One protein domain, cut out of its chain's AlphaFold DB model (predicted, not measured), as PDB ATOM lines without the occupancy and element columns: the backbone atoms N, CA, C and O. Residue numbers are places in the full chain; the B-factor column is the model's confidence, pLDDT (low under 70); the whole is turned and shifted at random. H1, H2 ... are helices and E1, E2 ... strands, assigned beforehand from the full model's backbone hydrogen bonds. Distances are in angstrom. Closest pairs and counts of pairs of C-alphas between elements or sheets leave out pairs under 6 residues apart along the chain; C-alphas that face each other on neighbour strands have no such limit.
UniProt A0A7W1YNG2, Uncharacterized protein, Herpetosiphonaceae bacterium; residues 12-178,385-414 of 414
ATOM      1  N   PRO A  12     -18.672 -21.069 -51.001       70.44
ATOM      2  CA  PRO A  12     -19.858 -21.196 -50.160       70.44
ATOM      3  C   PRO A  12     -20.877 -20.089 -50.473       70.44
ATOM      4  O   PRO A  12     -20.485 -18.970 -50.836       70.44
ATOM      5  N   ALA A  13     -22.167 -20.384 -50.303       75.69
ATOM      6  CA  ALA A  13     -23.233 -19.388 -50.400       75.69
ATOM      7  C   ALA A  13     -22.969 -18.218 -49.431       75.69
ATOM      8  O   ALA A  13     -22.417 -18.420 -48.352       75.69
ATOM      9  N   ASN A  14     -23.287 -16.986 -49.842       85.31
ATOM     10  CA  ASN A  14     -23.069 -15.745 -49.072       85.31
ATOM     11  C   ASN A  14     -21.630 -15.492 -48.572       85.31
ATOM     12  O   ASN A  14     -21.390 -14.585 -47.771       85.31
ATOM     13  N   SER A  15     -20.638 -16.237 -49.075       85.44
ATOM     14  CA  SER A  15     -19.242 -16.126 -48.631       85.44
ATOM     15  C   SER A  15     -18.591 -14.775 -48.930       85.44
ATOM     16  O   SER A  15     -17.565 -14.460 -48.334       85.44
ATOM     17  N   SER A  16     -19.143 -13.968 -49.842       91.06
ATOM     18  CA  SER A  16     -18.707 -12.584 -50.073       91.06
ATOM     19  C   SER A  16     -19.093 -11.678 -48.906       91.06
ATOM     20  O   SER A  16     -18.216 -11.040 -48.330       91.06
ATOM     21  N   HIS A  17     -20.370 -11.679 -48.521       94.38
ATOM     22  CA  HIS A  17     -20.893 -10.854 -47.435       94.38
ATOM     23  C   HIS A  17     -20.300 -11.273 -46.082       94.38
ATOM     24  O   HIS A  17     -19.769 -10.437 -45.352       94.38
ATOM     25  N   ALA A  18     -20.254 -12.578 -45.792       95.06
ATOM     26  CA  ALA A  18     -19.593 -13.100 -44.594       95.06
ATOM     27  C   ALA A  18     -18.115 -12.669 -44.504       95.06
ATOM     28  O   ALA A  18     -17.621 -12.308 -43.437       95.06
ATOM     29  N   ARG A  19     -17.407 -12.653 -45.642       95.25
ATOM     30  CA  ARG A  19     -16.015 -12.193 -45.716       95.25
ATOM     31  C   ARG A  19     -15.886 -10.689 -45.497       95.25
ATOM     32  O   ARG A  19     -14.927 -10.282 -44.857       95.25
ATOM     33  N   GLN A  20     -16.802  -9.879 -46.026       96.44
ATOM     34  CA  GLN A  20     -16.809  -8.430 -45.799       96.44
ATOM     35  C   GLN A  20     -16.979  -8.113 -44.313       96.44
ATOM     36  O   GLN A  20     -16.166  -7.379 -43.760       96.44
ATOM     37  N   LEU A  21     -17.951  -8.738 -43.641       97.62
ATOM     38  CA  LEU A  21     -18.156  -8.554 -42.201       97.62
ATOM     39  C   LEU A  21     -16.950  -9.029 -41.380       97.62
ATOM     40  O   LEU A  21     -16.557  -8.353 -40.431       97.62
ATOM     41  N   LEU A  22     -16.311 -10.139 -41.769       97.62
ATOM     42  CA  LEU A  22     -15.072 -10.593 -41.128       97.62
ATOM     43  C   LEU A  22     -13.936  -9.566 -41.292       97.62
ATOM     44  O   LEU A  22     -13.195  -9.326 -40.343       97.62
ATOM     45  N   TRP A  23     -13.806  -8.930 -42.462       97.69
ATOM     46  CA  TRP A  23     -12.824  -7.857 -42.665       97.69
ATOM     47  C   TRP A  23     -13.156  -6.601 -41.866       97.69
ATOM     48  O   TRP A  23     -12.249  -6.045 -41.260       97.69
ATOM     49  N   PHE A  24     -14.422  -6.183 -41.800       98.06
ATOM     50  CA  PHE A  24     -14.821  -5.065 -40.941       98.06
ATOM     51  C   PHE A  24     -14.530  -5.356 -39.470       98.06
ATOM     52  O   PHE A  24     -13.955  -4.514 -38.790       98.06
ATOM     53  N   THR A  25     -14.819  -6.577 -39.009       98.31
ATOM     54  CA  THR A  25     -14.453  -7.031 -37.659       98.31
ATOM     55  C   THR A  25     -12.950  -6.877 -37.427       98.31
ATOM     56  O   THR A  25     -12.534  -6.334 -36.407       98.31
ATOM     57  N   LEU A  26     -12.122  -7.318 -38.384       97.94
ATOM     58  CA  LEU A  26     -10.672  -7.190 -38.274       97.94
ATOM     59  C   LEU A  26     -10.211  -5.728 -38.284       97.94
ATOM     60  O   LEU A  26      -9.276  -5.398 -37.567       97.94
ATOM     61  N   ILE A  27     -10.846  -4.857 -39.070       97.44
ATOM     62  CA  ILE A  27     -10.522  -3.426 -39.106       97.44
ATOM     63  C   ILE A  27     -10.790  -2.794 -37.740       97.44
ATOM     64  O   ILE A  27      -9.884  -2.172 -37.196       97.44
ATOM     65  N   PHE A  28     -11.974  -3.000 -37.154       97.19
ATOM     66  CA  PHE A  28     -12.278  -2.495 -35.810       97.19
ATOM     67  C   PHE A  28     -11.315  -3.054 -34.761       97.19
ATOM     68  O   PHE A  28     -10.806  -2.305 -33.927       97.19
ATOM     69  N   PHE A  29     -10.992  -4.345 -34.850       96.06
ATOM     70  CA  PHE A  29      -9.993  -4.972 -33.990       96.06
ATOM     71  C   PHE A  29      -8.617  -4.302 -34.128       96.06
ATOM     72  O   PHE A  29      -8.045  -3.874 -33.135       96.06
ATOM     73  N   VAL A  30      -8.100  -4.129 -35.347       95.00
ATOM     74  CA  VAL A  30      -6.793  -3.494 -35.581       95.00
ATOM     75  C   VAL A  30      -6.793  -2.030 -35.141       95.00
ATOM     76  O   VAL A  30      -5.841  -1.616 -34.492       95.00
ATOM     77  N   VAL A  31      -7.854  -1.269 -35.428       95.06
ATOM     78  CA  VAL A  31      -8.013   0.131 -34.988       95.06
ATOM     79  C   VAL A  31      -7.980   0.239 -33.464       95.06
ATOM     80  O   VAL A  31      -7.295   1.109 -32.928       95.06
ATOM     81  N   THR A  32      -8.652  -0.675 -32.760       94.00
ATOM     82  CA  THR A  32      -8.605  -0.742 -31.291       94.00
ATOM     83  C   THR A  32      -7.171  -0.893 -30.788       94.00
ATOM     84  O   THR A  32      -6.762  -0.236 -29.838       94.00
ATOM     85  N   LEU A  33      -6.373  -1.738 -31.442       91.00
ATOM     86  CA  LEU A  33      -5.030  -2.081 -30.974       91.00
ATOM     87  C   LEU A  33      -3.981  -1.042 -31.356       91.00
ATOM     88  O   LEU A  33      -3.031  -0.836 -30.610       91.00
ATOM     89  N   THR A  34      -4.116  -0.403 -32.516       90.19
ATOM     90  CA  THR A  34      -3.151   0.606 -32.962       90.19
ATOM     91  C   THR A  34      -3.435   1.969 -32.351       90.19
ATOM     92  O   THR A  34      -2.496   2.647 -31.938       90.19
ATOM     93  N   ILE A  35      -4.708   2.363 -32.272       93.75
ATOM     94  CA  ILE A  35      -5.115   3.668 -31.741       93.75
ATOM     95  C   ILE A  35      -5.427   3.561 -30.253       93.75
ATOM     96  O   ILE A  35      -4.831   4.295 -29.476       93.75
ATOM     97  N   GLY A  36      -6.305   2.640 -29.850       91.94
ATOM     98  CA  GLY A  36      -6.765   2.513 -28.461       91.94
ATOM     99  C   GLY A  36      -5.623   2.198 -27.499       91.94
ATOM    100  O   GLY A  36      -5.293   3.035 -26.668       91.94
ATOM    101  N   LEU A  37      -4.938   1.061 -27.675       85.12
ATOM    102  CA  LEU A  37      -3.807   0.692 -26.800       85.12
ATOM    103  C   LEU A  37      -2.639   1.691 -26.868       85.12
ATOM    104  O   LEU A  37      -1.920   1.884 -25.889       85.12
ATOM    105  N   GLY A  38      -2.405   2.308 -28.030       87.75
ATOM    106  CA  GLY A  38      -1.366   3.329 -28.184       87.75
ATOM    107  C   GLY A  38      -1.699   4.615 -27.426       87.75
ATOM    108  O   GLY A  38      -0.824   5.204 -26.787       87.75
ATOM    109  N   TRP A  39      -2.964   5.035 -27.484       92.56
ATOM    110  CA  TRP A  39      -3.482   6.178 -26.742       92.56
ATOM    111  C   TRP A  39      -3.467   5.905 -25.241       92.56
ATOM    112  O   TRP A  39      -2.959   6.738 -24.499       92.56
ATOM    113  N   ASP A  40      -3.914   4.726 -24.820       88.25
ATOM    114  CA  ASP A  40      -3.955   4.291 -23.425       88.25
ATOM    115  C   ASP A  40      -2.579   4.353 -22.740       88.25
ATOM    116  O   ASP A  40      -2.366   5.097 -21.782       88.25
ATOM    117  N   ARG A  41      -1.568   3.718 -23.344       85.00
ATOM    118  CA  ARG A  41      -0.184   3.793 -22.844       85.00
ATOM    119  C   ARG A  41       0.330   5.222 -22.750       85.00
ATOM    120  O   ARG A  41       1.037   5.569 -21.810       85.00
ATOM    121  N   ARG A  42       0.015   6.067 -23.738       86.75
ATOM    122  CA  ARG A  42       0.441   7.472 -23.714       86.75
ATOM    123  C   ARG A  42      -0.304   8.251 -22.631       86.75
ATOM    124  O   ARG A  42       0.318   9.084 -21.974       86.75
ATOM    125  N   TRP A  43      -1.589   7.972 -22.427       88.62
ATOM    126  CA  TRP A  43      -2.426   8.592 -21.404       88.62
ATOM    127  C   TRP A  43      -1.808   8.416 -20.017       88.62
ATOM    128  O   TRP A  43      -1.601   9.411 -19.325       88.62
ATOM    129  N   HIS A  44      -1.372   7.200 -19.685       84.19
ATOM    130  CA  HIS A  44      -0.736   6.873 -18.403       84.19
ATOM    131  C   HIS A  44       0.648   7.501 -18.167       84.19
ATOM    132  O   HIS A  44       1.142   7.504 -17.040       84.19
ATOM    133  N   THR A  45       1.284   8.080 -19.192       80.81
ATOM    134  CA  THR A  45       2.552   8.812 -19.002       80.81
ATOM    135  C   THR A  45       2.353  10.271 -18.597       80.81
ATOM    136  O   THR A  45       3.304  10.902 -18.134       80.81
ATOM    137  N   VAL A  46       1.141  10.810 -18.765       86.00
ATOM    138  CA  VAL A  46       0.822  12.224 -18.495       86.00
ATOM    139  C   VAL A  46      -0.364  12.417 -17.544       86.00
ATOM    140  O   VAL A  46      -0.497  13.497 -16.980       86.00
ATOM    141  N   HIS A  47      -1.166  11.380 -17.301       86.25
ATOM    142  CA  HIS A  47      -2.220  11.359 -16.289       86.25
ATOM    143  C   HIS A  47      -1.921  10.269 -15.262       86.25
ATOM    144  O   HIS A  47      -1.527   9.154 -15.612       86.25
ATOM    145  N   THR A  48      -2.123  10.581 -13.983       77.56
ATOM    146  CA  THR A  48      -2.237   9.546 -12.949       77.56
ATOM    147  C   THR A  48      -3.402   8.630 -13.297       77.56
ATOM    148  O   THR A  48      -4.345   9.097 -13.935       77.56
ATOM    149  N   PHE A  49      -3.321   7.351 -12.911       66.50
ATOM    150  CA  PHE A  49      -4.340   6.358 -13.253       66.50
ATOM    151  C   PHE A  49      -5.753   6.926 -13.065       66.50
ATOM    152  O   PHE A  49      -6.131   7.341 -11.969       66.50
ATOM    153  N   ASP A  50      -6.463   7.005 -14.186       64.00
ATOM    154  CA  ASP A  50      -7.807   7.542 -14.295       64.00
ATOM    155  C   ASP A  50      -8.772   6.356 -14.350       64.00
ATOM    156  O   ASP A  50      -8.391   5.255 -14.744       64.00
ATOM    157  N   THR A  51      -9.995   6.580 -13.897       75.44
ATOM    158  CA  THR A  51     -11.035   5.569 -13.665       75.44
ATOM    159  C   THR A  51     -11.257   4.606 -14.845       75.44
ATOM    160  O   THR A  51     -10.849   4.858 -15.980       75.44
ATOM    161  N   PHE A  52     -12.030   3.537 -14.616       80.81
ATOM    162  CA  PHE A  52     -12.517   2.619 -15.659       80.81
ATOM    163  C   PHE A  52     -13.045   3.316 -16.932       80.81
ATOM    164  O   PHE A  52     -12.985   2.754 -18.025       80.81
ATOM    165  N   TYR A  53     -13.536   4.554 -16.802       87.50
ATOM    166  CA  TYR A  53     -14.145   5.356 -17.863       87.50
ATOM    167  C   TYR A  53     -13.201   6.371 -18.521       87.50
ATOM    168  O   TYR A  53     -13.672   7.337 -19.125       87.50
ATOM    169  N   SER A  54     -11.885   6.173 -18.433       87.69
ATOM    170  CA  SER A  54     -10.924   7.023 -19.139       87.69
ATOM    171  C   SER A  54     -11.241   7.092 -20.651       87.69
ATOM    172  O   SER A  54     -11.742   6.124 -21.241       87.69
ATOM    173  N   PRO A  55     -10.951   8.218 -21.333       92.56
ATOM    174  CA  PRO A  55     -11.176   8.333 -22.774       92.56
ATOM    175  C   PRO A  55     -10.591   7.187 -23.631       92.56
ATOM    176  O   PRO A  55     -11.326   6.668 -24.482       92.56
ATOM    177  N   PRO A  56      -9.331   6.731 -23.438       91.62
ATOM    178  CA  PRO A  56      -8.802   5.598 -24.202       91.62
ATOM    179  C   PRO A  56      -9.514   4.268 -23.896       91.62
ATOM    180  O   PRO A  56      -9.707   3.463 -24.819       91.62
ATOM    181  N   HIS A  57      -9.970   4.045 -22.658       88.81
ATOM    182  CA  HIS A  57     -10.770   2.869 -22.299       88.81
ATOM    183  C   HIS A  57     -12.125   2.876 -23.008       88.81
ATOM    184  O   HIS A  57     -12.466   1.908 -23.690       88.81
ATOM    185  N   LEU A  58     -12.865   3.989 -22.950       92.38
ATOM    186  CA  LEU A  58     -14.161   4.126 -23.626       92.38
ATOM    187  C   LEU A  58     -14.056   3.893 -25.138       92.38
ATOM    188  O   LEU A  58     -14.907   3.214 -25.728       92.38
ATOM    189  N   PHE A  59     -12.998   4.412 -25.766       94.81
ATOM    190  CA  PHE A  59     -12.712   4.148 -27.174       94.81
ATOM    191  C   PHE A  59     -12.483   2.653 -27.429       94.81
ATOM    192  O   PHE A  59     -13.098   2.070 -28.329       94.81
ATOM    193  N   THR A  60     -11.638   2.022 -26.613       92.75
ATOM    194  CA  THR A  60     -11.298   0.601 -26.737       92.75
ATOM    195  C   THR A  60     -12.527  -0.289 -26.556       92.75
ATOM    196  O   THR A  60     -12.780  -1.162 -27.391       92.75
ATOM    197  N   TYR A  61     -13.353  -0.026 -25.541       91.31
ATOM    198  CA  TYR A  61     -14.594  -0.761 -25.287       91.31
ATOM    199  C   TYR A  61     -15.578  -0.628 -26.443       91.31
ATOM    200  O   TYR A  61     -16.132  -1.629 -26.896       91.31
ATOM    201  N   SER A  62     -15.755   0.585 -26.969       94.69
ATOM    202  CA  SER A  62     -16.684   0.846 -28.071       94.69
ATOM    203  C   SER A  62     -16.281   0.089 -29.337       94.69
ATOM    204  O   SER A  62     -17.103  -0.592 -29.952       94.69
ATOM    205  N   MET A  63     -15.001   0.145 -29.713       95.75
ATOM    206  CA  MET A  63     -14.506  -0.549 -30.905       95.75
ATOM    207  C   MET A  63     -14.541  -2.074 -30.738       95.75
ATOM    208  O   MET A  63     -14.905  -2.796 -31.673       95.75
ATOM    209  N   MET A  64     -14.241  -2.575 -29.536       94.19
ATOM    210  CA  MET A  64     -14.318  -4.001 -29.221       94.19
ATOM    211  C   MET A  64     -15.762  -4.518 -29.211       94.19
ATOM    212  O   MET A  64     -16.029  -5.622 -29.697       94.19
ATOM    213  N   LEU A  65     -16.707  -3.714 -28.718       95.38
ATOM    214  CA  LEU A  65     -18.136  -4.016 -28.753       95.38
ATOM    215  C   LEU A  65     -18.642  -4.100 -30.197       95.38
ATOM    216  O   LEU A  65     -19.328  -5.061 -30.543       95.38
ATOM    217  N   LEU A  66     -18.253  -3.155 -31.061       97.12
ATOM    218  CA  LEU A  66     -18.597  -3.188 -32.486       97.12
ATOM    219  C   LEU A  66     -18.036  -4.438 -33.179       97.12
ATOM    220  O   LEU A  66     -18.769  -5.127 -33.892       97.12
ATOM    221  N   ALA A  67     -16.766  -4.778 -32.941       97.56
ATOM    222  CA  ALA A  67     -16.168  -6.000 -33.476       97.56
ATOM    223  C   ALA A  67     -16.913  -7.258 -32.982       97.56
ATOM    224  O   ALA A  67     -17.273  -8.126 -33.781       97.56
ATOM    225  N   SER A  68     -17.229  -7.326 -31.688       97.50
ATOM    226  CA  SER A  68     -17.975  -8.442 -31.089       97.50
ATOM    227  C   SER A  68     -19.389  -8.568 -31.667       97.50
ATOM    228  O   SER A  68     -19.827  -9.672 -32.001       97.50
ATOM    229  N   ALA A  69     -20.086  -7.445 -31.867       98.00
ATOM    230  CA  ALA A  69     -21.410  -7.404 -32.482       98.00
ATOM    231  C   ALA A  69     -21.382  -7.890 -33.941       98.00
ATOM    232  O   ALA A  69     -22.275  -8.626 -34.365       98.00
ATOM    233  N   LEU A  70     -20.334  -7.556 -34.704       98.06
ATOM    234  CA  LEU A  70     -20.149  -8.077 -36.061       98.06
ATOM    235  C   LEU A  70     -19.940  -9.595 -36.062       98.06
ATOM    236  O   LEU A  70     -20.608 -10.288 -36.833       98.06
ATOM    237  N   VAL A  71     -19.100 -10.135 -35.171       97.69
ATOM    238  CA  VAL A  71     -18.926 -11.594 -35.028       97.69
ATOM    239  C   VAL A  71     -20.241 -12.267 -34.648       97.69
ATOM    240  O   VAL A  71     -20.613 -13.263 -35.272       97.69
ATOM    241  N   ALA A  72     -20.981 -11.710 -33.688       96.56
ATOM    242  CA  ALA A  72     -22.294 -12.214 -33.301       96.56
ATOM    243  C   ALA A  72     -23.276 -12.193 -34.486       96.56
ATOM    244  O   ALA A  72     -23.959 -13.184 -34.739       96.56
ATOM    245  N   SER A  73     -23.290 -11.118 -35.281       96.81
ATOM    246  CA  SER A  73     -24.148 -11.020 -36.469       96.81
ATOM    247  C   SER A  73     -23.848 -12.108 -37.506       96.81
ATOM    248  O   SER A  73     -24.770 -12.640 -38.121       96.81
ATOM    249  N   ILE A  74     -22.576 -12.488 -37.672       96.38
ATOM    250  CA  ILE A  74     -22.166 -13.598 -38.539       96.38
ATOM    251  C   ILE A  74     -22.601 -14.934 -37.928       96.38
ATOM    252  O   ILE A  74     -23.179 -15.775 -38.617       96.38
ATOM    253  N   ALA A  75     -22.319 -15.133 -36.639       95.25
ATOM    254  CA  ALA A  75     -22.524 -16.393 -35.935       95.25
ATOM    255  C   ALA A  75     -24.008 -16.757 -35.772       95.25
ATOM    256  O   ALA A  75     -24.378 -17.926 -35.896       95.25
ATOM    257  N   PHE A  76     -24.873 -15.773 -35.535       94.75
ATOM    258  CA  PHE A  76     -26.291 -16.005 -35.254       94.75
ATOM    259  C   PHE A  76     -27.209 -15.865 -36.473       94.75
ATOM    260  O   PHE A  76     -28.382 -16.217 -36.380       94.75
ATOM    261  N   ARG A  77     -26.699 -15.443 -37.639       94.94
ATOM    262  CA  ARG A  77     -27.455 -15.459 -38.904       94.94
ATOM    263  C   ARG A  77     -27.146 -16.739 -39.688       94.94
ATOM    264  O   ARG A  77     -26.046 -16.845 -40.236       94.94
ATOM    265  N   PRO A  78     -28.090 -17.696 -39.822       92.12
ATOM    266  CA  PRO A  78     -27.829 -18.975 -40.490       92.12
ATOM    267  C   PRO A  78     -27.281 -18.821 -41.913       92.12
ATOM    268  O   PRO A  78     -26.368 -19.542 -42.300       92.12
ATOM    269  N   SER A  79     -27.780 -17.832 -42.660       91.81
ATOM    270  CA  SER A  79     -27.358 -17.537 -44.034       91.81
ATOM    271  C   SER A  79     -25.888 -17.126 -44.165       91.81
ATOM    272  O   SER A  79     -25.320 -17.293 -45.242       91.81
ATOM    273  N   LEU A  80     -25.275 -16.596 -43.101       94.25
ATOM    274  CA  LEU A  80     -23.858 -16.229 -43.054       94.25
ATOM    275  C   LEU A  80     -23.021 -17.312 -42.372       94.25
ATOM    276  O   LEU A  80     -21.932 -17.633 -42.850       94.25
ATOM    277  N   ARG A  81     -23.534 -17.902 -41.286       93.81
ATOM    278  CA  ARG A  81     -22.858 -18.953 -40.514       93.81
ATOM    279  C   ARG A  81     -22.476 -20.156 -41.376       93.81
ATOM    280  O   ARG A  81     -21.362 -20.661 -41.243       93.81
ATOM    281  N   THR A  82     -23.362 -20.599 -42.266       91.44
ATOM    282  CA  THR A  82     -23.123 -21.772 -43.132       91.44
ATOM    283  C   THR A  82     -21.928 -21.586 -44.069       91.44
ATOM    284  O   THR A  82     -21.284 -22.562 -44.450       91.44
ATOM    285  N   ALA A  83     -21.534 -20.341 -44.374       91.56
ATOM    286  CA  ALA A  83     -20.345 -20.060 -45.177       91.56
ATOM    287  C   ALA A  83     -19.031 -20.516 -44.509       91.56
ATOM    288  O   ALA A  83     -18.015 -20.646 -45.194       91.56
ATOM    289  N   PHE A  84     -19.044 -20.753 -43.193       93.12
ATOM    290  CA  PHE A  84     -17.883 -21.155 -42.396       93.12
ATOM    291  C   PHE A  84     -17.809 -22.665 -42.126       93.12
ATOM    292  O   PHE A  84     -16.905 -23.122 -41.425       93.12
ATOM    293  N   GLU A  85     -18.730 -23.463 -42.665       88.44
ATOM    294  CA  GLU A  85     -18.741 -24.908 -42.448       88.44
ATOM    295  C   GLU A  85     -17.580 -25.605 -43.186       88.44
ATOM    296  O   GLU A  85     -17.448 -25.565 -44.411       88.44
ATOM    297  N   GLN A  86     -16.719 -26.284 -42.422       78.44
ATOM    298  CA  GLN A  86     -15.509 -26.965 -42.913       78.44
ATOM    299  C   GLN A  86     -15.675 -28.493 -43.017       78.44
ATOM    300  O   GLN A  86     -14.696 -29.220 -43.185       78.44
ATOM    301  N   GLY A  87     -16.921 -28.974 -42.992       76.50
ATOM    302  CA  GLY A  87     -17.285 -30.382 -43.142       76.50
ATOM    303  C   GLY A  87     -17.574 -31.100 -41.817       76.50
ATOM    304  O   GLY A  87     -17.652 -30.478 -40.756       76.50
ATOM    305  N   PRO A  88     -17.759 -32.429 -41.855       74.44
ATOM    306  CA  PRO A  88     -18.122 -33.203 -40.675       74.44
ATOM    307  C   PRO A  88     -17.085 -33.093 -39.547       74.44
ATOM    308  O   PRO A  88     -15.871 -33.190 -39.773       74.44
ATOM    309  N   GLY A  89     -17.582 -32.920 -38.319       79.44
ATOM    310  CA  GLY A  89     -16.775 -32.874 -37.094       79.44
ATOM    311  C   GLY A  89     -16.084 -31.535 -36.804       79.44
ATOM    312  O   GLY A  89     -15.325 -31.454 -35.839       79.44
ATOM    313  N   THR A  90     -16.327 -30.491 -37.606       86.81
ATOM    314  CA  THR A  90     -15.786 -29.135 -37.371       86.81
ATOM    315  C   THR A  90     -16.794 -28.184 -36.729       86.81
ATOM    316  O   THR A  90     -16.537 -26.986 -36.639       86.81
ATOM    317  N   SER A  91     -17.967 -28.680 -36.334       90.56
ATOM    318  CA  SER A  91     -18.925 -27.929 -35.532       90.56
ATOM    319  C   SER A  91     -18.710 -28.206 -34.045       90.56
ATOM    320  O   SER A  91     -18.361 -29.311 -33.623       90.56
ATOM    321  N   VAL A  92     -18.912 -27.169 -33.247       91.38
ATOM    322  CA  VAL A  92     -18.912 -27.190 -31.788       91.38
ATOM    323  C   VAL A  92     -20.363 -27.082 -31.343       91.38
ATOM    324  O   VAL A  92     -21.078 -26.177 -31.775       91.38
ATOM    325  N   ARG A  93     -20.816 -28.000 -30.487       89.69
ATOM    326  CA  ARG A  93     -22.127 -27.877 -29.843       89.69
ATOM    327  C   ARG A  93     -21.991 -26.923 -28.665       89.69
ATOM    328  O   ARG A  93     -21.183 -27.180 -27.779       89.69
ATOM    329  N   LEU A  94     -22.767 -25.846 -28.667       86.94
ATOM    330  CA  LEU A  94     -22.837 -24.903 -27.556       86.94
ATOM    331  C   LEU A  94     -24.063 -25.274 -26.710       86.94
ATOM    332  O   LEU A  94     -25.174 -24.899 -27.089       86.94
ATOM    333  N   PRO A  95     -23.902 -26.045 -25.614       82.25
ATOM    334  CA  PRO A  95     -25.028 -26.641 -24.893       82.25
ATOM    335  C   PRO A  95     -25.990 -25.584 -24.345       82.25
ATOM    336  O   PRO A  95     -27.196 -25.749 -24.472       82.25
ATOM    337  N   LEU A  96     -25.461 -24.461 -23.850       85.19
ATOM    338  CA  LEU A  96     -26.257 -23.344 -23.329       85.19
ATOM    339  C   LEU A  96     -27.136 -22.665 -24.391       85.19
ATOM    340  O   LEU A  96     -28.126 -22.034 -24.048       85.19
ATOM    341  N   LEU A  97     -26.774 -22.777 -25.672       84.19
ATOM    342  CA  LEU A  97     -27.489 -22.134 -26.779       84.19
ATOM    343  C   LEU A  97     -28.310 -23.124 -27.610       84.19
ATOM    344  O   LEU A  97     -29.006 -22.702 -28.527       84.19
ATOM    345  N   GLY A  98     -28.181 -24.434 -27.373       86.06
ATOM    346  CA  GLY A  98     -28.830 -25.470 -28.185       86.06
ATOM    347  C   GLY A  98     -28.412 -25.481 -29.667       86.06
ATOM    348  O   GLY A  98     -29.073 -26.112 -30.486       86.06
ATOM    349  N   ILE A  99     -27.327 -24.789 -30.038       88.12
ATOM    350  CA  ILE A  99     -26.919 -24.565 -31.433       88.12
ATOM    351  C   ILE A  99     -25.551 -25.203 -31.706       88.12
ATOM    352  O   ILE A  99     -24.617 -25.119 -30.904       88.12
ATOM    353  N   ALA A 100     -25.414 -25.811 -32.889       91.31
ATOM    354  CA  ALA A 100     -24.123 -26.190 -33.450       91.31
ATOM    355  C   ALA A 100     -23.510 -25.002 -34.214       91.31
ATOM    356  O   ALA A 100     -24.118 -24.462 -35.140       91.31
ATOM    357  N   MET A 101     -22.300 -24.604 -33.829       94.19
ATOM    358  CA  MET A 101     -21.580 -23.462 -34.391       94.19
ATOM    359  C   MET A 101     -20.292 -23.935 -35.080       94.19
ATOM    360  O   MET A 101     -19.611 -24.806 -34.535       94.19
ATOM    361  N   PRO A 102     -19.905 -23.394 -36.249       95.81
ATOM    362  CA  PRO A 102     -18.592 -23.654 -36.834       95.81
ATOM    363  C   PRO A 102     -17.469 -23.381 -35.826       95.81
ATOM    364  O   PRO A 102     -17.430 -22.318 -35.204       95.81
ATOM    365  N   GLY A 103     -16.544 -24.330 -35.665       96.50
ATOM    366  CA  GLY A 103     -15.480 -24.247 -34.664       96.50
ATOM    367  C   GLY A 103     -14.582 -23.019 -34.831       96.50
ATOM    368  O   GLY A 103     -14.098 -22.476 -33.844       96.50
ATOM    369  N   CYS A 104     -14.427 -22.525 -36.060       96.94
ATOM    370  CA  CYS A 104     -13.718 -21.282 -36.348       96.94
ATOM    371  C   CYS A 104     -14.391 -20.042 -35.732       96.94
ATOM    372  O   CYS A 104     -13.706 -19.213 -35.135       96.94
ATOM    373  N   LEU A 105     -15.723 -19.950 -35.808       97.56
ATOM    374  CA  LEU A 105     -16.499 -18.867 -35.197       97.56
ATOM    375  C   LEU A 105     -16.521 -18.984 -33.671       97.56
ATOM    376  O   LEU A 105     -16.459 -17.963 -32.995       97.56
ATOM    377  N   VAL A 106     -16.548 -20.208 -33.127       97.44
ATOM    378  CA  VAL A 106     -16.404 -20.416 -31.676       97.44
ATOM    379  C   VAL A 106     -15.032 -19.970 -31.191       97.44
ATOM    380  O   VAL A 106     -14.960 -19.264 -30.193       97.44
ATOM    381  N   LEU A 107     -13.956 -20.319 -31.904       97.94
ATOM    382  CA  LEU A 107     -12.611 -19.882 -31.534       97.94
ATOM    383  C   LEU A 107     -12.502 -18.351 -31.566       97.94
ATOM    384  O   LEU A 107     -12.078 -17.752 -30.583       97.94
ATOM    385  N   LEU A 108     -12.964 -17.716 -32.649       98.50
ATOM    386  CA  LEU A 108     -12.977 -16.256 -32.766       98.50
ATOM    387  C   LEU A 108     -13.791 -15.598 -31.642       98.50
ATOM    388  O   LEU A 108     -13.276 -14.725 -30.951       98.50
ATOM    389  N   GLY A 109     -15.030 -16.047 -31.426       97.94
ATOM    390  CA  GLY A 109     -15.903 -15.523 -30.375       97.94
ATOM    391  C   GLY A 109     -15.338 -15.732 -28.969       97.94
ATOM    392  O   GLY A 109     -15.411 -14.826 -28.147       97.94
ATOM    393  N   SER A 110     -14.705 -16.881 -28.704       97.81
ATOM    394  CA  SER A 110     -14.077 -17.154 -27.406       97.81
ATOM    395  C   SER A 110     -12.961 -16.165 -27.080       97.81
ATOM    396  O   SER A 110     -12.855 -15.738 -25.938       97.81
ATOM    397  N   GLY A 111     -12.191 -15.726 -28.079       98.12
ATOM    398  CA  GLY A 111     -11.166 -14.706 -27.885       98.12
ATOM    399  C   GLY A 111     -11.746 -13.351 -27.462       98.12
ATOM    400  O   GLY A 111     -11.219 -12.727 -26.545       98.12
ATOM    401  N   PHE A 112     -12.869 -12.932 -28.057       97.94
ATOM    402  CA  PHE A 112     -13.585 -11.718 -27.635       97.94
ATOM    403  C   PHE A 112     -14.171 -11.848 -26.224       97.94
ATOM    404  O   PHE A 112     -14.089 -10.902 -25.446       97.94
ATOM    405  N   VAL A 113     -14.707 -13.020 -25.863       97.25
ATOM    406  CA  VAL A 113     -15.197 -13.283 -24.498       97.25
ATOM    407  C   VAL A 113     -14.058 -13.218 -23.480       97.25
ATOM    408  O   VAL A 113     -14.207 -12.570 -22.450       97.25
ATOM    409  N   ILE A 114     -12.908 -13.835 -23.775       97.69
ATOM    410  CA  ILE A 114     -11.714 -13.769 -22.916       97.69
ATOM    411  C   ILE A 114     -11.279 -12.316 -22.723       97.69
ATOM    412  O   ILE A 114     -11.003 -11.915 -21.599       97.69
ATOM    413  N   LEU A 115     -11.256 -11.520 -23.794       95.25
ATOM    414  CA  LEU A 115     -10.839 -10.122 -23.723       95.25
ATOM    415  C   LEU A 115     -11.826  -9.252 -22.928       95.25
ATOM    416  O   LEU A 115     -11.397  -8.395 -22.160       95.25
ATOM    417  N   ALA A 116     -13.131  -9.504 -23.054       94.12
ATOM    418  CA  ALA A 116     -14.145  -8.842 -22.234       94.12
ATOM    419  C   ALA A 116     -13.986  -9.188 -20.743       94.12
ATOM    420  O   ALA A 116     -14.026  -8.296 -19.899       94.12
ATOM    421  N   LEU A 117     -13.746 -10.464 -20.416       94.81
ATOM    422  CA  LEU A 117     -13.443 -10.888 -19.044       94.81
ATOM    423  C   LEU A 117     -12.150 -10.253 -18.523       94.81
ATOM    424  O   LEU A 117     -12.092  -9.867 -17.360       94.81
ATOM    425  N   ALA A 118     -11.136 -10.123 -19.380       93.75
ATOM    426  CA  ALA A 118      -9.876  -9.494 -19.020       93.75
ATOM    427  C   ALA A 118     -10.082  -8.034 -18.600       93.75
ATOM    428  O   ALA A 118      -9.611  -7.664 -17.536       93.75
ATOM    429  N   GLY A 119     -10.857  -7.252 -19.363       89.00
ATOM    430  CA  GLY A 119     -11.165  -5.859 -19.016       89.00
ATOM    431  C   GLY A 119     -11.922  -5.697 -17.689       89.00
ATOM    432  O   GLY A 119     -11.668  -4.754 -16.953       89.00
ATOM    433  N   LEU A 120     -12.807  -6.640 -17.336       88.75
ATOM    434  CA  LEU A 120     -13.476  -6.634 -16.025       88.75
ATOM    435  C   LEU A 120     -12.504  -6.920 -14.872       88.75
ATOM    436  O   LEU A 120     -12.607  -6.323 -13.805       88.75
ATOM    437  N   LEU A 121     -11.575  -7.856 -15.074       91.31
ATOM    438  CA  LEU A 121     -10.556  -8.188 -14.078       91.31
ATOM    439  C   LEU A 121      -9.476  -7.108 -13.969       91.31
ATOM    440  O   LEU A 121      -8.856  -6.983 -12.917       91.31
ATOM    441  N   ASP A 122      -9.257  -6.347 -15.036       88.94
ATOM    442  CA  ASP A 122      -8.260  -5.283 -15.111       88.94
ATOM    443  C   ASP A 122      -8.566  -4.150 -14.129       88.94
ATOM    444  O   ASP A 122      -7.717  -3.794 -13.317       88.94
ATOM    445  N   ASP A 123      -9.821  -3.695 -14.083       85.62
ATOM    446  CA  ASP A 123     -10.298  -2.709 -13.103       85.62
ATOM    447  C   ASP A 123     -10.087  -3.177 -11.654       85.62
ATOM    448  O   ASP A 123      -9.623  -2.437 -10.779       85.62
ATOM    449  N   LEU A 124     -10.359  -4.463 -11.416       88.44
ATOM    450  CA  LEU A 124     -10.154  -5.113 -10.128       88.44
ATOM    451  C   LEU A 124      -8.668  -5.109  -9.744       88.44
ATOM    452  O   LEU A 124      -8.323  -4.791  -8.604       88.44
ATOM    453  N   TRP A 125      -7.771  -5.424 -10.679       90.50
ATOM    454  CA  TRP A 125      -6.325  -5.375 -10.442       90.50
ATOM    455  C   TRP A 125      -5.840  -3.954 -10.208       90.50
ATOM    456  O   TRP A 125      -5.100  -3.722  -9.254       90.50
ATOM    457  N   HIS A 126      -6.294  -3.000 -11.014       86.31
ATOM    458  CA  HIS A 126      -5.896  -1.609 -10.876       86.31
ATOM    459  C   HIS A 126      -6.350  -0.989  -9.553       86.31
ATOM    460  O   HIS A 126      -5.585  -0.261  -8.920       86.31
ATOM    461  N   THR A 127      -7.533  -1.361  -9.067       86.75
ATOM    462  CA  THR A 127      -8.023  -0.945  -7.745       86.75
ATOM    463  C   THR A 127      -7.133  -1.460  -6.609       86.75
ATOM    464  O   THR A 127      -6.902  -0.753  -5.630       86.75
ATOM    465  N   ASN A 128      -6.604  -2.683  -6.728       88.12
ATOM    466  CA  ASN A 128      -5.800  -3.313  -5.673       88.12
ATOM    467  C   ASN A 128      -4.296  -3.006  -5.776       88.12
ATOM    468  O   ASN A 128      -3.597  -3.000  -4.763       88.12
ATOM    469  N   PHE A 129      -3.785  -2.778  -6.987       88.12
ATOM    470  CA  PHE A 129      -2.350  -2.725  -7.274       88.12
ATOM    471  C   PHE A 129      -1.914  -1.490  -8.078       88.12
ATOM    472  O   PHE A 129      -0.758  -1.423  -8.496       88.12
ATOM    473  N   GLY A 130      -2.796  -0.505  -8.274       86.12
ATOM    474  CA  GLY A 130      -2.549   0.686  -9.095       86.12
ATOM    475  C   GLY A 130      -2.308   0.345 -10.566       86.12
ATOM    476  O   GLY A 130      -2.711  -0.717 -11.025       86.12
ATOM    477  N   LEU A 131      -1.643   1.227 -11.321       81.31
ATOM    478  CA  LEU A 131      -1.268   0.936 -12.711       81.31
ATOM    479  C   LEU A 131      -0.324  -0.283 -12.750       81.31
ATOM    480  O   LEU A 131       0.868  -0.208 -12.438       81.31
ATOM    481  N   ASP A 132      -0.905  -1.424 -13.095       75.31
ATOM    482  CA  ASP A 132      -0.254  -2.712 -13.192       75.31
ATOM    483  C   ASP A 132       0.086  -2.985 -14.649       75.31
ATOM    484  O   ASP A 132      -0.799  -3.118 -15.474       75.31
ATOM    485  N   GLU A 133       1.371  -3.121 -14.950       71.31
ATOM    486  CA  GLU A 133       1.836  -3.517 -16.278       71.31
ATOM    487  C   GLU A 133       2.775  -4.724 -16.197       71.31
ATOM    488  O   GLU A 133       3.633  -4.889 -17.064       71.31
ATOM    489  N   THR A 134       2.664  -5.565 -15.157       76.06
ATOM    490  CA  THR A 134       3.552  -6.733 -14.932       76.06
ATOM    491  C   THR A 134       3.568  -7.731 -16.097       76.06
ATOM    492  O   THR A 134       4.480  -8.553 -16.214       76.06
ATOM    493  N   GLY A 135       2.544  -7.701 -16.956       83.50
ATOM    494  CA  GLY A 135       2.387  -8.585 -18.114       83.50
ATOM    495  C   GLY A 135       2.068 -10.043 -17.760       83.50
ATOM    496  O   GLY A 135       1.703 -10.817 -18.644       83.50
ATOM    497  N   TRP A 136       2.192 -10.418 -16.486       92.00
ATOM    498  CA  TRP A 136       1.824 -11.723 -15.936       92.00
ATOM    499  C   TRP A 136       0.630 -11.684 -15.002       92.00
ATOM    500  O   TRP A 136       0.065 -12.749 -14.741       92.00
ATOM    501  N   SER A 137       0.223 -10.502 -14.538       93.50
ATOM    502  CA  SER A 137      -1.049 -10.368 -13.852       93.50
ATOM    503  C   SER A 137      -2.179 -10.958 -14.683       93.50
ATOM    504  O   SER A 137      -2.160 -10.924 -15.918       93.50
ATOM    505  N   THR A 138      -3.156 -11.538 -13.988       95.25
ATOM    506  CA  THR A 138      -4.270 -12.255 -14.610       95.25
ATOM    507  C   THR A 138      -4.908 -11.470 -15.762       95.25
ATOM    508  O   THR A 138      -4.959 -12.028 -16.859       95.25
ATOM    509  N   PRO A 139      -5.347 -10.204 -15.595       94.50
ATOM    510  CA  PRO A 139      -5.997  -9.473 -16.682       94.50
ATOM    511  C   PRO A 139      -5.056  -9.208 -17.857       94.50
ATOM    512  O   PRO A 139      -5.417  -9.506 -18.992       94.50
ATOM    513  N   HIS A 140      -3.819  -8.765 -17.625       92.69
ATOM    514  CA  HIS A 140      -2.871  -8.465 -18.704       92.69
ATOM    515  C   HIS A 140      -2.446  -9.713 -19.481       92.69
ATOM    516  O   HIS A 140      -2.364  -9.699 -20.716       92.69
ATOM    517  N   ALA A 141      -2.235 -10.826 -18.777       95.69
ATOM    518  CA  ALA A 141      -1.998 -12.111 -19.413       95.69
ATOM    519  C   ALA A 141      -3.238 -12.565 -20.206       95.69
ATOM    520  O   ALA A 141      -3.095 -13.018 -21.344       95.69
ATOM    521  N   MET A 142      -4.453 -12.390 -19.668       96.69
ATOM    522  CA  MET A 142      -5.700 -12.688 -20.386       96.69
ATOM    523  C   MET A 142      -5.886 -11.806 -21.620       96.69
ATOM    524  O   MET A 142      -6.315 -12.329 -22.646       96.69
ATOM    525  N   ILE A 143      -5.515 -10.522 -21.582       94.50
ATOM    526  CA  ILE A 143      -5.505  -9.649 -22.765       94.50
ATOM    527  C   ILE A 143      -4.599 -10.266 -23.830       94.50
ATOM    528  O   ILE A 143      -5.057 -10.541 -24.940       94.50
ATOM    529  N   GLY A 144      -3.337 -10.563 -23.500       95.38
ATOM    530  CA  GLY A 144      -2.394 -11.157 -24.450       95.38
ATOM    531  C   GLY A 144      -2.918 -12.458 -25.067       95.38
ATOM    532  O   GLY A 144      -2.897 -12.634 -26.289       95.38
ATOM    533  N   TRP A 145      -3.415 -13.373 -24.233       97.75
ATOM    534  CA  TRP A 145      -3.945 -14.657 -24.687       97.75
ATOM    535  C   TRP A 145      -5.256 -14.518 -25.472       97.75
ATOM    536  O   TRP A 145      -5.429 -15.195 -26.485       97.75
ATOM    537  N   GLY A 146      -6.152 -13.620 -25.066       97.75
ATOM    538  CA  GLY A 146      -7.382 -13.296 -25.785       97.75
ATOM    539  C   GLY A 146      -7.087 -12.766 -27.185       97.75
ATOM    540  O   GLY A 146      -7.652 -13.263 -28.160       97.75
ATOM    541  N   LEU A 147      -6.122 -11.850 -27.318       97.38
ATOM    542  CA  LEU A 147      -5.660 -11.345 -28.615       97.38
ATOM    543  C   LEU A 147      -5.080 -12.460 -29.499       97.38
ATOM    544  O   LEU A 147      -5.367 -12.503 -30.700       97.38
ATOM    545  N   LEU A 148      -4.320 -13.401 -28.923       98.31
ATOM    546  CA  LEU A 148      -3.835 -14.577 -29.651       98.31
ATOM    547  C   LEU A 148      -4.991 -15.467 -30.122       98.31
ATOM    548  O   LEU A 148      -5.018 -15.867 -31.286       98.31
ATOM    549  N   VAL A 149      -5.967 -15.756 -29.258       98.62
ATOM    550  CA  VAL A 149      -7.143 -16.564 -29.615       98.62
ATOM    551  C   VAL A 149      -7.971 -15.877 -30.709       98.62
ATOM    552  O   VAL A 149      -8.383 -16.548 -31.657       98.62
ATOM    553  N   ILE A 150      -8.142 -14.550 -30.658       98.50
ATOM    554  CA  ILE A 150      -8.787 -13.764 -31.725       98.50
ATOM    555  C   ILE A 150      -8.004 -13.896 -33.039       98.50
ATOM    556  O   ILE A 150      -8.601 -14.176 -34.082       98.50
ATOM    557  N   ALA A 151      -6.674 -13.756 -33.011       98.38
ATOM    558  CA  ALA A 151      -5.831 -13.907 -34.199       98.38
ATOM    559  C   ALA A 151      -5.962 -15.309 -34.817       98.38
ATOM    560  O   ALA A 151      -6.188 -15.442 -36.023       98.38
ATOM    561  N   LEU A 152      -5.903 -16.356 -33.989       98.56
ATOM    562  CA  LEU A 152      -6.144 -17.738 -34.405       98.56
ATOM    563  C   LEU A 152      -7.553 -17.903 -34.996       98.56
ATOM    564  O   LEU A 152      -7.696 -18.507 -36.062       98.56
ATOM    565  N   GLY A 153      -8.566 -17.308 -34.362       98.25
ATOM    566  CA  GLY A 153      -9.949 -17.227 -34.830       98.25
ATOM    567  C   GLY A 153     -10.076 -16.620 -36.228       98.25
ATOM    568  O   GLY A 153     -10.663 -17.237 -37.119       98.25
ATOM    569  N   PHE A 154      -9.462 -15.458 -36.470       98.44
ATOM    570  CA  PHE A 154      -9.434 -14.824 -37.793       98.44
ATOM    571  C   PHE A 154      -8.778 -15.715 -38.845       98.44
ATOM    572  O   PHE A 154      -9.314 -15.851 -39.949       98.44
ATOM    573  N   ILE A 155      -7.660 -16.363 -38.502       97.69
ATOM    574  CA  ILE A 155      -6.957 -17.273 -39.410       97.69
ATOM    575  C   ILE A 155      -7.871 -18.435 -39.806       97.69
ATOM    576  O   ILE A 155      -8.069 -18.681 -40.998       97.69
ATOM    577  N   THR A 156      -8.466 -19.131 -38.834       96.62
ATOM    578  CA  THR A 156      -9.321 -20.291 -39.127       96.62
ATOM    579  C   THR A 156     -10.614 -19.897 -39.852       96.62
ATOM    580  O   THR A 156     -10.989 -20.554 -40.826       96.62
ATOM    581  N   CYS A 157     -11.229 -18.762 -39.503       97.00
ATOM    582  CA  CYS A 157     -12.366 -18.189 -40.230       97.00
ATOM    583  C   CYS A 157     -11.999 -17.856 -41.682       97.00
ATOM    584  O   CYS A 157     -12.747 -18.157 -42.617       97.00
ATOM    585  N   ARG A 158     -10.815 -17.279 -41.910       95.38
ATOM    586  CA  ARG A 158     -10.353 -16.958 -43.260       95.38
ATOM    587  C   ARG A 158     -10.060 -18.209 -44.083       95.38
ATOM    588  O   ARG A 158     -10.353 -18.200 -45.284       95.38
ATOM    589  N   LEU A 159      -9.506 -19.251 -43.459       93.25
ATOM    590  CA  LEU A 159      -9.294 -20.566 -44.068       93.25
ATOM    591  C   LEU A 159     -10.627 -21.245 -44.420       93.25
ATOM    592  O   LEU A 159     -10.735 -21.832 -45.493       93.25
ATOM    593  N   ALA A 160     -11.658 -21.115 -43.581       92.50
ATOM    594  CA  ALA A 160     -13.002 -21.634 -43.860       92.50
ATOM    595  C   ALA A 160     -13.625 -21.010 -45.120       92.50
ATOM    596  O   ALA A 160     -14.242 -21.703 -45.922       92.50
ATOM    597  N   LEU A 161     -13.385 -19.715 -45.345       92.31
ATOM    598  CA  LEU A 161     -13.889 -18.969 -46.503       92.31
ATOM    599  C   LEU A 161     -13.036 -19.132 -47.780       92.31
ATOM    600  O   LEU A 161     -13.196 -18.357 -48.735       92.31
ATOM    601  N   GLN A 162     -12.079 -20.066 -47.815       88.38
ATOM    602  CA  GLN A 162     -11.288 -20.342 -49.017       88.38
ATOM    603  C   GLN A 162     -12.135 -21.028 -50.099       88.38
ATOM    604  O   GLN A 162     -12.861 -21.977 -49.803       88.38
ATOM    605  N   PRO A 163     -12.017 -20.607 -51.374       83.56
ATOM    606  CA  PRO A 163     -12.582 -21.368 -52.480       83.56
ATOM    607  C   PRO A 163     -11.998 -22.784 -52.530       83.56
ATOM    608  O   PRO A 163     -10.789 -22.970 -52.343       83.56
ATOM    609  N   ARG A 164     -12.844 -23.769 -52.840       81.50
ATOM    610  CA  ARG A 164     -12.406 -25.147 -53.092       81.50
ATOM    611  C   ARG A 164     -12.087 -25.319 -54.575       81.50
ATOM    612  O   ARG A 164     -12.864 -24.888 -55.428       81.50
ATOM    613  N   VAL A 165     -10.941 -25.927 -54.862       76.06
ATOM    614  CA  VAL A 165     -10.445 -26.239 -56.205       76.06
ATOM    615  C   VAL A 165     -10.791 -27.688 -56.513       76.06
ATOM    616  O   VAL A 165     -10.240 -28.586 -55.879       76.06
ATOM    617  N   TYR A 166     -11.672 -27.921 -57.485       69.00
ATOM    618  CA  TYR A 166     -11.989 -29.265 -57.971       69.00
ATOM    619  C   TYR A 166     -11.248 -29.550 -59.281       69.00
ATOM    620  O   TYR A 166     -11.300 -28.744 -60.215       69.00
ATOM    621  N   ARG A 167     -10.568 -30.705 -59.351       65.06
ATOM    622  CA  ARG A 167      -9.964 -31.250 -60.577       65.06
ATOM    623  C   ARG A 167     -10.799 -32.429 -61.075       65.06
ATOM    624  O   ARG A 167     -11.074 -33.348 -60.314       65.06
ATOM    625  N   HIS A 168     -11.197 -32.382 -62.345       56.69
ATOM    626  CA  HIS A 168     -12.167 -33.308 -62.940       56.69
ATOM    627  C   HIS A 168     -11.580 -34.693 -63.309       56.69
ATOM    628  O   HIS A 168     -12.320 -35.666 -63.371       56.69
ATOM    629  N   ASN A 169     -10.260 -34.833 -63.500       52.91
ATOM    630  CA  ASN A 169      -9.666 -36.018 -64.157       52.91
ATOM    631  C   ASN A 169      -8.948 -37.021 -63.230       52.91
ATOM    632  O   ASN A 169      -7.971 -37.641 -63.633       52.91
ATOM    633  N   GLY A 170      -9.413 -37.215 -61.994       47.69
ATOM    634  CA  GLY A 170      -8.875 -38.278 -61.136       47.69
ATOM    635  C   GLY A 170      -9.338 -38.155 -59.695       47.69
ATOM    636  O   GLY A 170      -8.704 -37.443 -58.926       47.69
ATOM    637  N   GLY A 171     -10.454 -38.820 -59.363       46.72
ATOM    638  CA  GLY A 171     -11.004 -38.935 -58.007       46.72
ATOM    639  C   GLY A 171     -11.185 -37.584 -57.314       46.72
ATOM    640  O   GLY A 171     -10.287 -37.131 -56.619       46.72
ATOM    641  N   GLY A 172     -12.336 -36.934 -57.517       45.44
ATOM    642  CA  GLY A 172     -12.624 -35.544 -57.137       45.44
ATOM    643  C   GLY A 172     -12.449 -35.180 -55.654       45.44
ATOM    644  O   GLY A 172     -13.422 -34.904 -54.955       45.44
ATOM    645  N   VAL A 173     -11.207 -35.085 -55.181       53.94
ATOM    646  CA  VAL A 173     -10.853 -34.523 -53.877       53.94
ATOM    647  C   VAL A 173     -10.553 -33.043 -54.081       53.94
ATOM    648  O   VAL A 173      -9.506 -32.658 -54.603       53.94
ATOM    649  N   GLY A 174     -11.505 -32.191 -53.701       58.62
ATOM    650  CA  GLY A 174     -11.322 -30.746 -53.756       58.62
ATOM    651  C   GLY A 174     -10.255 -30.288 -52.758       58.62
ATOM    652  O   GLY A 174     -10.396 -30.510 -51.557       58.62
ATOM    653  N   THR A 175      -9.199 -29.624 -53.228       69.44
ATOM    654  CA  THR A 175      -8.184 -28.999 -52.357       69.44
ATOM    655  C   THR A 175      -8.496 -27.519 -52.151       69.44
ATOM    656  O   THR A 175      -9.019 -26.871 -53.057       69.44
ATOM    657  N   ASN A 176      -8.160 -26.935 -51.001       77.69
ATOM    658  CA  ASN A 176      -8.336 -25.491 -50.804       77.69
ATOM    659  C   ASN A 176      -7.385 -24.698 -51.707       77.69
ATOM    660  O   ASN A 176      -6.192 -25.004 -51.780       77.69
ATOM    661  N   ALA A 177      -7.895 -23.642 -52.344       82.25
ATOM    662  CA  ALA A 177      -7.047 -22.693 -53.055       82.25
ATOM    663  C   ALA A 177      -6.049 -22.039 -52.076       82.25
ATOM    664  O   ALA A 177      -6.426 -21.741 -50.935       82.25
ATOM    665  N   PRO A 178      -4.796 -21.769 -52.489       85.31
ATOM    666  CA  PRO A 178      -3.858 -21.037 -51.646       85.31
ATOM    667  C   PRO A 178      -4.423 -19.655 -51.298       85.31
ATOM    668  O   PRO A 178      -5.117 -19.027 -52.102       85.31
ATOM    669  N   HIS A 385     -14.230 -29.879 -32.148       93.88
ATOM    670  CA  HIS A 385     -14.782 -29.460 -30.860       93.88
ATOM    671  C   HIS A 385     -13.746 -29.433 -29.723       93.88
ATOM    672  O   HIS A 385     -13.499 -28.378 -29.144       93.88
ATOM    673  N   ARG A 386     -13.082 -30.564 -29.450       94.06
ATOM    674  CA  ARG A 386     -12.090 -30.665 -28.363       94.06
ATOM    675  C   ARG A 386     -10.923 -29.695 -28.546       94.06
ATOM    676  O   ARG A 386     -10.458 -29.108 -27.579       94.06
ATOM    677  N   ALA A 387     -10.461 -29.525 -29.782       95.38
ATOM    678  CA  ALA A 387      -9.326 -28.665 -30.080       95.38
ATOM    679  C   ALA A 387      -9.644 -27.177 -29.884       95.38
ATOM    680  O   ALA A 387      -8.836 -26.453 -29.309       95.38
ATOM    681  N   VAL A 388     -10.820 -26.733 -30.337       95.94
ATOM    682  CA  VAL A 388     -11.271 -25.344 -30.171       95.94
ATOM    683  C   VAL A 388     -11.445 -25.007 -28.696       95.94
ATOM    684  O   VAL A 388     -10.919 -23.994 -28.244       95.94
ATOM    685  N   ILE A 389     -12.113 -25.880 -27.937       95.44
ATOM    686  CA  ILE A 389     -12.286 -25.691 -26.493       95.44
ATOM    687  C   ILE A 389     -10.932 -25.684 -25.781       95.44
ATOM    688  O   ILE A 389     -10.703 -24.825 -24.941       95.44
ATOM    689  N   GLY A 390     -10.002 -26.570 -26.152       96.62
ATOM    690  CA  GLY A 390      -8.654 -26.579 -25.582       96.62
ATOM    691  C   GLY A 390      -7.890 -25.268 -25.802       96.62
ATOM    692  O   GLY A 390      -7.283 -24.760 -24.863       96.62
ATOM    693  N   LEU A 391      -7.947 -24.690 -27.009       97.12
ATOM    694  CA  LEU A 391      -7.313 -23.395 -27.293       97.12
ATOM    695  C   LEU A 391      -7.987 -22.237 -26.547       97.12
ATOM    696  O   LEU A 391      -7.288 -21.373 -26.024       97.12
ATOM    697  N   ALA A 392      -9.320 -22.232 -26.468       96.69
ATOM    698  CA  ALA A 392     -10.061 -21.224 -25.712       96.69
ATOM    699  C   ALA A 392      -9.741 -21.299 -24.208       96.69
ATOM    700  O   ALA A 392      -9.425 -20.286 -23.592       96.69
ATOM    701  N   LEU A 393      -9.745 -22.504 -23.627       97.06
ATOM    702  CA  LEU A 393      -9.412 -22.720 -22.218       97.06
ATOM    703  C   LEU A 393      -7.964 -22.349 -21.901       97.06
ATOM    704  O   LEU A 393      -7.716 -21.785 -20.841       97.06
ATOM    705  N   ALA A 394      -7.015 -22.608 -22.808       96.75
ATOM    706  CA  ALA A 394      -5.632 -22.170 -22.622       96.75
ATOM    707  C   ALA A 394      -5.540 -20.649 -22.421       96.75
ATOM    708  O   ALA A 394      -4.761 -20.195 -21.586       96.75
ATOM    709  N   GLY A 395      -6.394 -19.878 -23.108       96.69
ATOM    710  CA  GLY A 395      -6.453 -18.427 -22.959       96.69
ATOM    711  C   GLY A 395      -7.068 -17.913 -21.654       96.69
ATOM    712  O   GLY A 395      -7.090 -16.707 -21.447       96.69
ATOM    713  N   VAL A 396      -7.533 -18.802 -20.773       97.06
ATOM    714  CA  VAL A 396      -8.002 -18.473 -19.415       97.06
ATOM    715  C   VAL A 396      -7.107 -19.129 -18.366       97.06
ATOM    716  O   VAL A 396      -6.618 -18.469 -17.455       97.06
ATOM    717  N   VAL A 397      -6.839 -20.428 -18.516       97.62
ATOM    718  CA  VAL A 397      -6.080 -21.219 -17.539       97.62
ATOM    719  C   VAL A 397      -4.637 -20.735 -17.423       97.62
ATOM    720  O   VAL A 397      -4.146 -20.587 -16.308       97.62
ATOM    721  N   VAL A 398      -3.956 -20.456 -18.541       96.56
ATOM    722  CA  VAL A 398      -2.557 -20.000 -18.489       96.56
ATOM    723  C   VAL A 398      -2.442 -18.627 -17.812       96.56
ATOM    724  O   VAL A 398      -1.629 -18.515 -16.895       96.56
ATOM    725  N   PRO A 399      -3.262 -17.616 -18.160       97.06
ATOM    726  CA  PRO A 399      -3.293 -16.356 -17.419       97.06
ATOM    727  C   PRO A 399      -3.568 -16.477 -15.921       97.06
ATOM    728  O   PRO A 399      -2.940 -15.777 -15.135       97.06
ATOM    729  N   LEU A 400      -4.465 -17.377 -15.499       96.38
ATOM    730  CA  LEU A 400      -4.702 -17.618 -14.071       96.38
ATOM    731  C   LEU A 400      -3.442 -18.161 -13.381       96.38
ATOM    732  O   LEU A 400      -3.109 -17.739 -12.277       96.38
ATOM    733  N   MET A 401      -2.702 -19.059 -14.042       96.44
ATOM    734  CA  MET A 401      -1.435 -19.577 -13.516       96.44
ATOM    735  C   MET A 401      -0.359 -18.490 -13.425       96.44
ATOM    736  O   MET A 401       0.336 -18.412 -12.412       96.44
ATOM    737  N   THR A 402      -0.212 -17.639 -14.446       94.81
ATOM    738  CA  THR A 402       0.744 -16.520 -14.383       94.81
ATOM    739  C   THR A 402       0.319 -15.474 -13.359       94.81
ATOM    740  O   THR A 402       1.181 -14.917 -12.687       94.81
ATOM    741  N   GLY A 403      -0.986 -15.285 -13.153       95.12
ATOM    742  CA  GLY A 403      -1.531 -14.423 -12.108       95.12
ATOM    743  C   GLY A 403      -1.149 -14.875 -10.698       95.12
ATOM    744  O   GLY A 403      -0.837 -14.045  -9.851       95.12
ATOM    745  N   VAL A 404      -1.077 -16.187 -10.444       96.44
ATOM    746  CA  VAL A 404      -0.551 -16.715  -9.170       96.44
ATOM    747  C   VAL A 404       0.927 -16.359  -8.991       96.44
ATOM    748  O   VAL A 404       1.337 -15.975  -7.895       96.44
ATOM    749  N   VAL A 405       1.726 -16.449 -10.061       94.94
ATOM    750  CA  VAL A 405       3.138 -16.035 -10.035       94.94
ATOM    751  C   VAL A 405       3.253 -14.532  -9.773       94.94
ATOM    752  O   VAL A 405       4.044 -14.133  -8.924       94.94
ATOM    753  N   ASP A 406       2.440 -13.709 -10.434       95.06
ATOM    754  CA  ASP A 406       2.382 -12.260 -10.213       95.06
ATOM    755  C   ASP A 406       2.060 -11.912  -8.750       95.06
ATOM    756  O   ASP A 406       2.815 -11.191  -8.098       95.06
ATOM    757  N   LEU A 407       0.999 -12.497  -8.186       95.50
ATOM    758  CA  LEU A 407       0.614 -12.274  -6.788       95.50
ATOM    759  C   LEU A 407       1.708 -12.706  -5.807       95.50
ATOM    760  O   LEU A 407       1.956 -12.021  -4.810       95.50
ATOM    761  N   TYR A 408       2.396 -13.815  -6.091       96.44
ATOM    762  CA  TYR A 408       3.557 -14.228  -5.310       96.44
ATOM    763  C   TYR A 408       4.663 -13.170  -5.364       96.44
ATOM    764  O   TYR A 408       5.130 -12.739  -4.311       96.44
ATOM    765  N   LEU A 409       5.040 -12.711  -6.563       95.38
ATOM    766  CA  LEU A 409       6.082 -11.699  -6.755       95.38
ATOM    767  C   LEU A 409       5.750 -10.391  -6.033       95.38
ATOM    768  O   LEU A 409       6.634  -9.813  -5.398       95.38
ATOM    769  N   ARG A 410       4.484  -9.962  -6.066       93.62
ATOM    770  CA  ARG A 410       4.010  -8.791  -5.315       93.62
ATOM    771  C   ARG A 410       4.163  -8.972  -3.814       93.62
ATOM    772  O   ARG A 410       4.613  -8.057  -3.138       93.62
ATOM    773  N   LYS A 411       3.815 -10.150  -3.294       95.00
ATOM    774  CA  LYS A 411       3.892 -10.448  -1.860       95.00
ATOM    775  C   LYS A 411       5.330 -10.451  -1.333       95.00
ATOM    776  O   LYS A 411       5.557 -10.029  -0.206       95.00
ATOM    777  N   VAL A 412       6.279 -10.981  -2.108       96.88
ATOM    778  CA  VAL A 412       7.673 -11.179  -1.655       96.88
ATOM    779  C   VAL A 412       8.619 -10.039  -2.027       96.88
ATOM    780  O   VAL A 412       9.759 -10.014  -1.564       96.88
ATOM    781  N   THR A 413       8.178  -9.120  -2.883       95.31
ATOM    782  CA  THR A 413       8.940  -7.918  -3.218       95.31
ATOM    783  C   THR A 413       8.547  -6.825  -2.228       95.31
ATOM    784  O   THR A 413       7.360  -6.491  -2.177       95.31
ATOM    785  N   PRO A 414       9.495  -6.300  -1.429       87.81
ATOM    786  CA  PRO A 414       9.223  -5.233  -0.470       87.81
ATOM    787  C   PRO A 414       8.761  -3.962  -1.178       87.81
ATOM    788  O   PRO A 414       8.977  -3.850  -2.408       87.81
TER     789      PRO A 414
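AT A GLANCE: This is residues 12 to 178 and 385 to 414 of the 414 residues of an uncharacterized protein of Herpetosiphonaceae bacterium (UniProt A0A7W1YNG2). Five long helices, H1, H2, H4, H5 and H6, run lengthwise in an up-and-down bundle, with hairpin H1 H2 on one side of hairpin H4 H5 and H6 on the other. Near one end lie short H3 and the small antiparallel hairpin E1 E2, and E3 with the loop after it reaches beyond that end. The printed part has 197 residues with six named helices and three named strands, in the order H1 H2 H3 E1 E2 H4 H5 E3 H6, mostly helix. This rod, 72 by 32 by 31 A, is only just compact, close to loose, with a radius of gyration of the C-alphas of 19.5 A.

HOW THE PARTS SIT: E1, residues 91 to 94, and E2, residues 99 to 102, form an antiparallel hairpin; N 92 and O 101 are within hydrogen-bond range, 2.8 A. H4, residues 103 to 129, and H5, residues 138 to 160, the hub, form a helical hairpin at 15 degrees; their closest C-alphas, Leu 108 and Gly 153, are 3.8 A apart. H6, residues 385 to 412, touches H5, closest C-alphas Thr 138 and Gly 403, 4.3 A. H1, residues 15 to 46, and H2, residues 55 to 76, form a helical hairpin, closest C-alphas Thr 25 and Ala 67, 4.6 A. H2 touches residues 105 to 112 of H4 alone, closest C-alphas Ser 68 and Phe 112, 6.5 A. H3, residues 78 to 84, touches residues 15 to 18 of H1 alone, closest C-alphas Ser 15 and Ala 83, 5.4 A. E3, residues 164 to 166, pairs with no named strand. Every O i to N i+4 pair is within hydrogen-bond range in H2 and H5, against 24 of 28 in H1, 21 of 23 in H4, 22 of 24 in H6 and 1 of 3 in H3, where 3 of 4 O i to N i+3 pairs are.

IN THESE COORDINATES: H1 begins at C-alpha 15 (-19.242, -16.126, -48.631) and is 46.0 A long; H2 is 31.2 A, H4 37.2 A and H5 31.9 A. H6, 41.1 A, ends at C-alpha 412 (7.673, -11.179, -1.655).

THE WHOLE: The C-alphas farthest apart, Asn 169 and Pro 414, are 73.2 A apart. Residues 179 to 384 are not printed; C-alphas 178 and 385 are 24.9 A apart. Of the links printed whole, none is long. pLDDT is under 70 at residues 49 to 50 and 166 to 175.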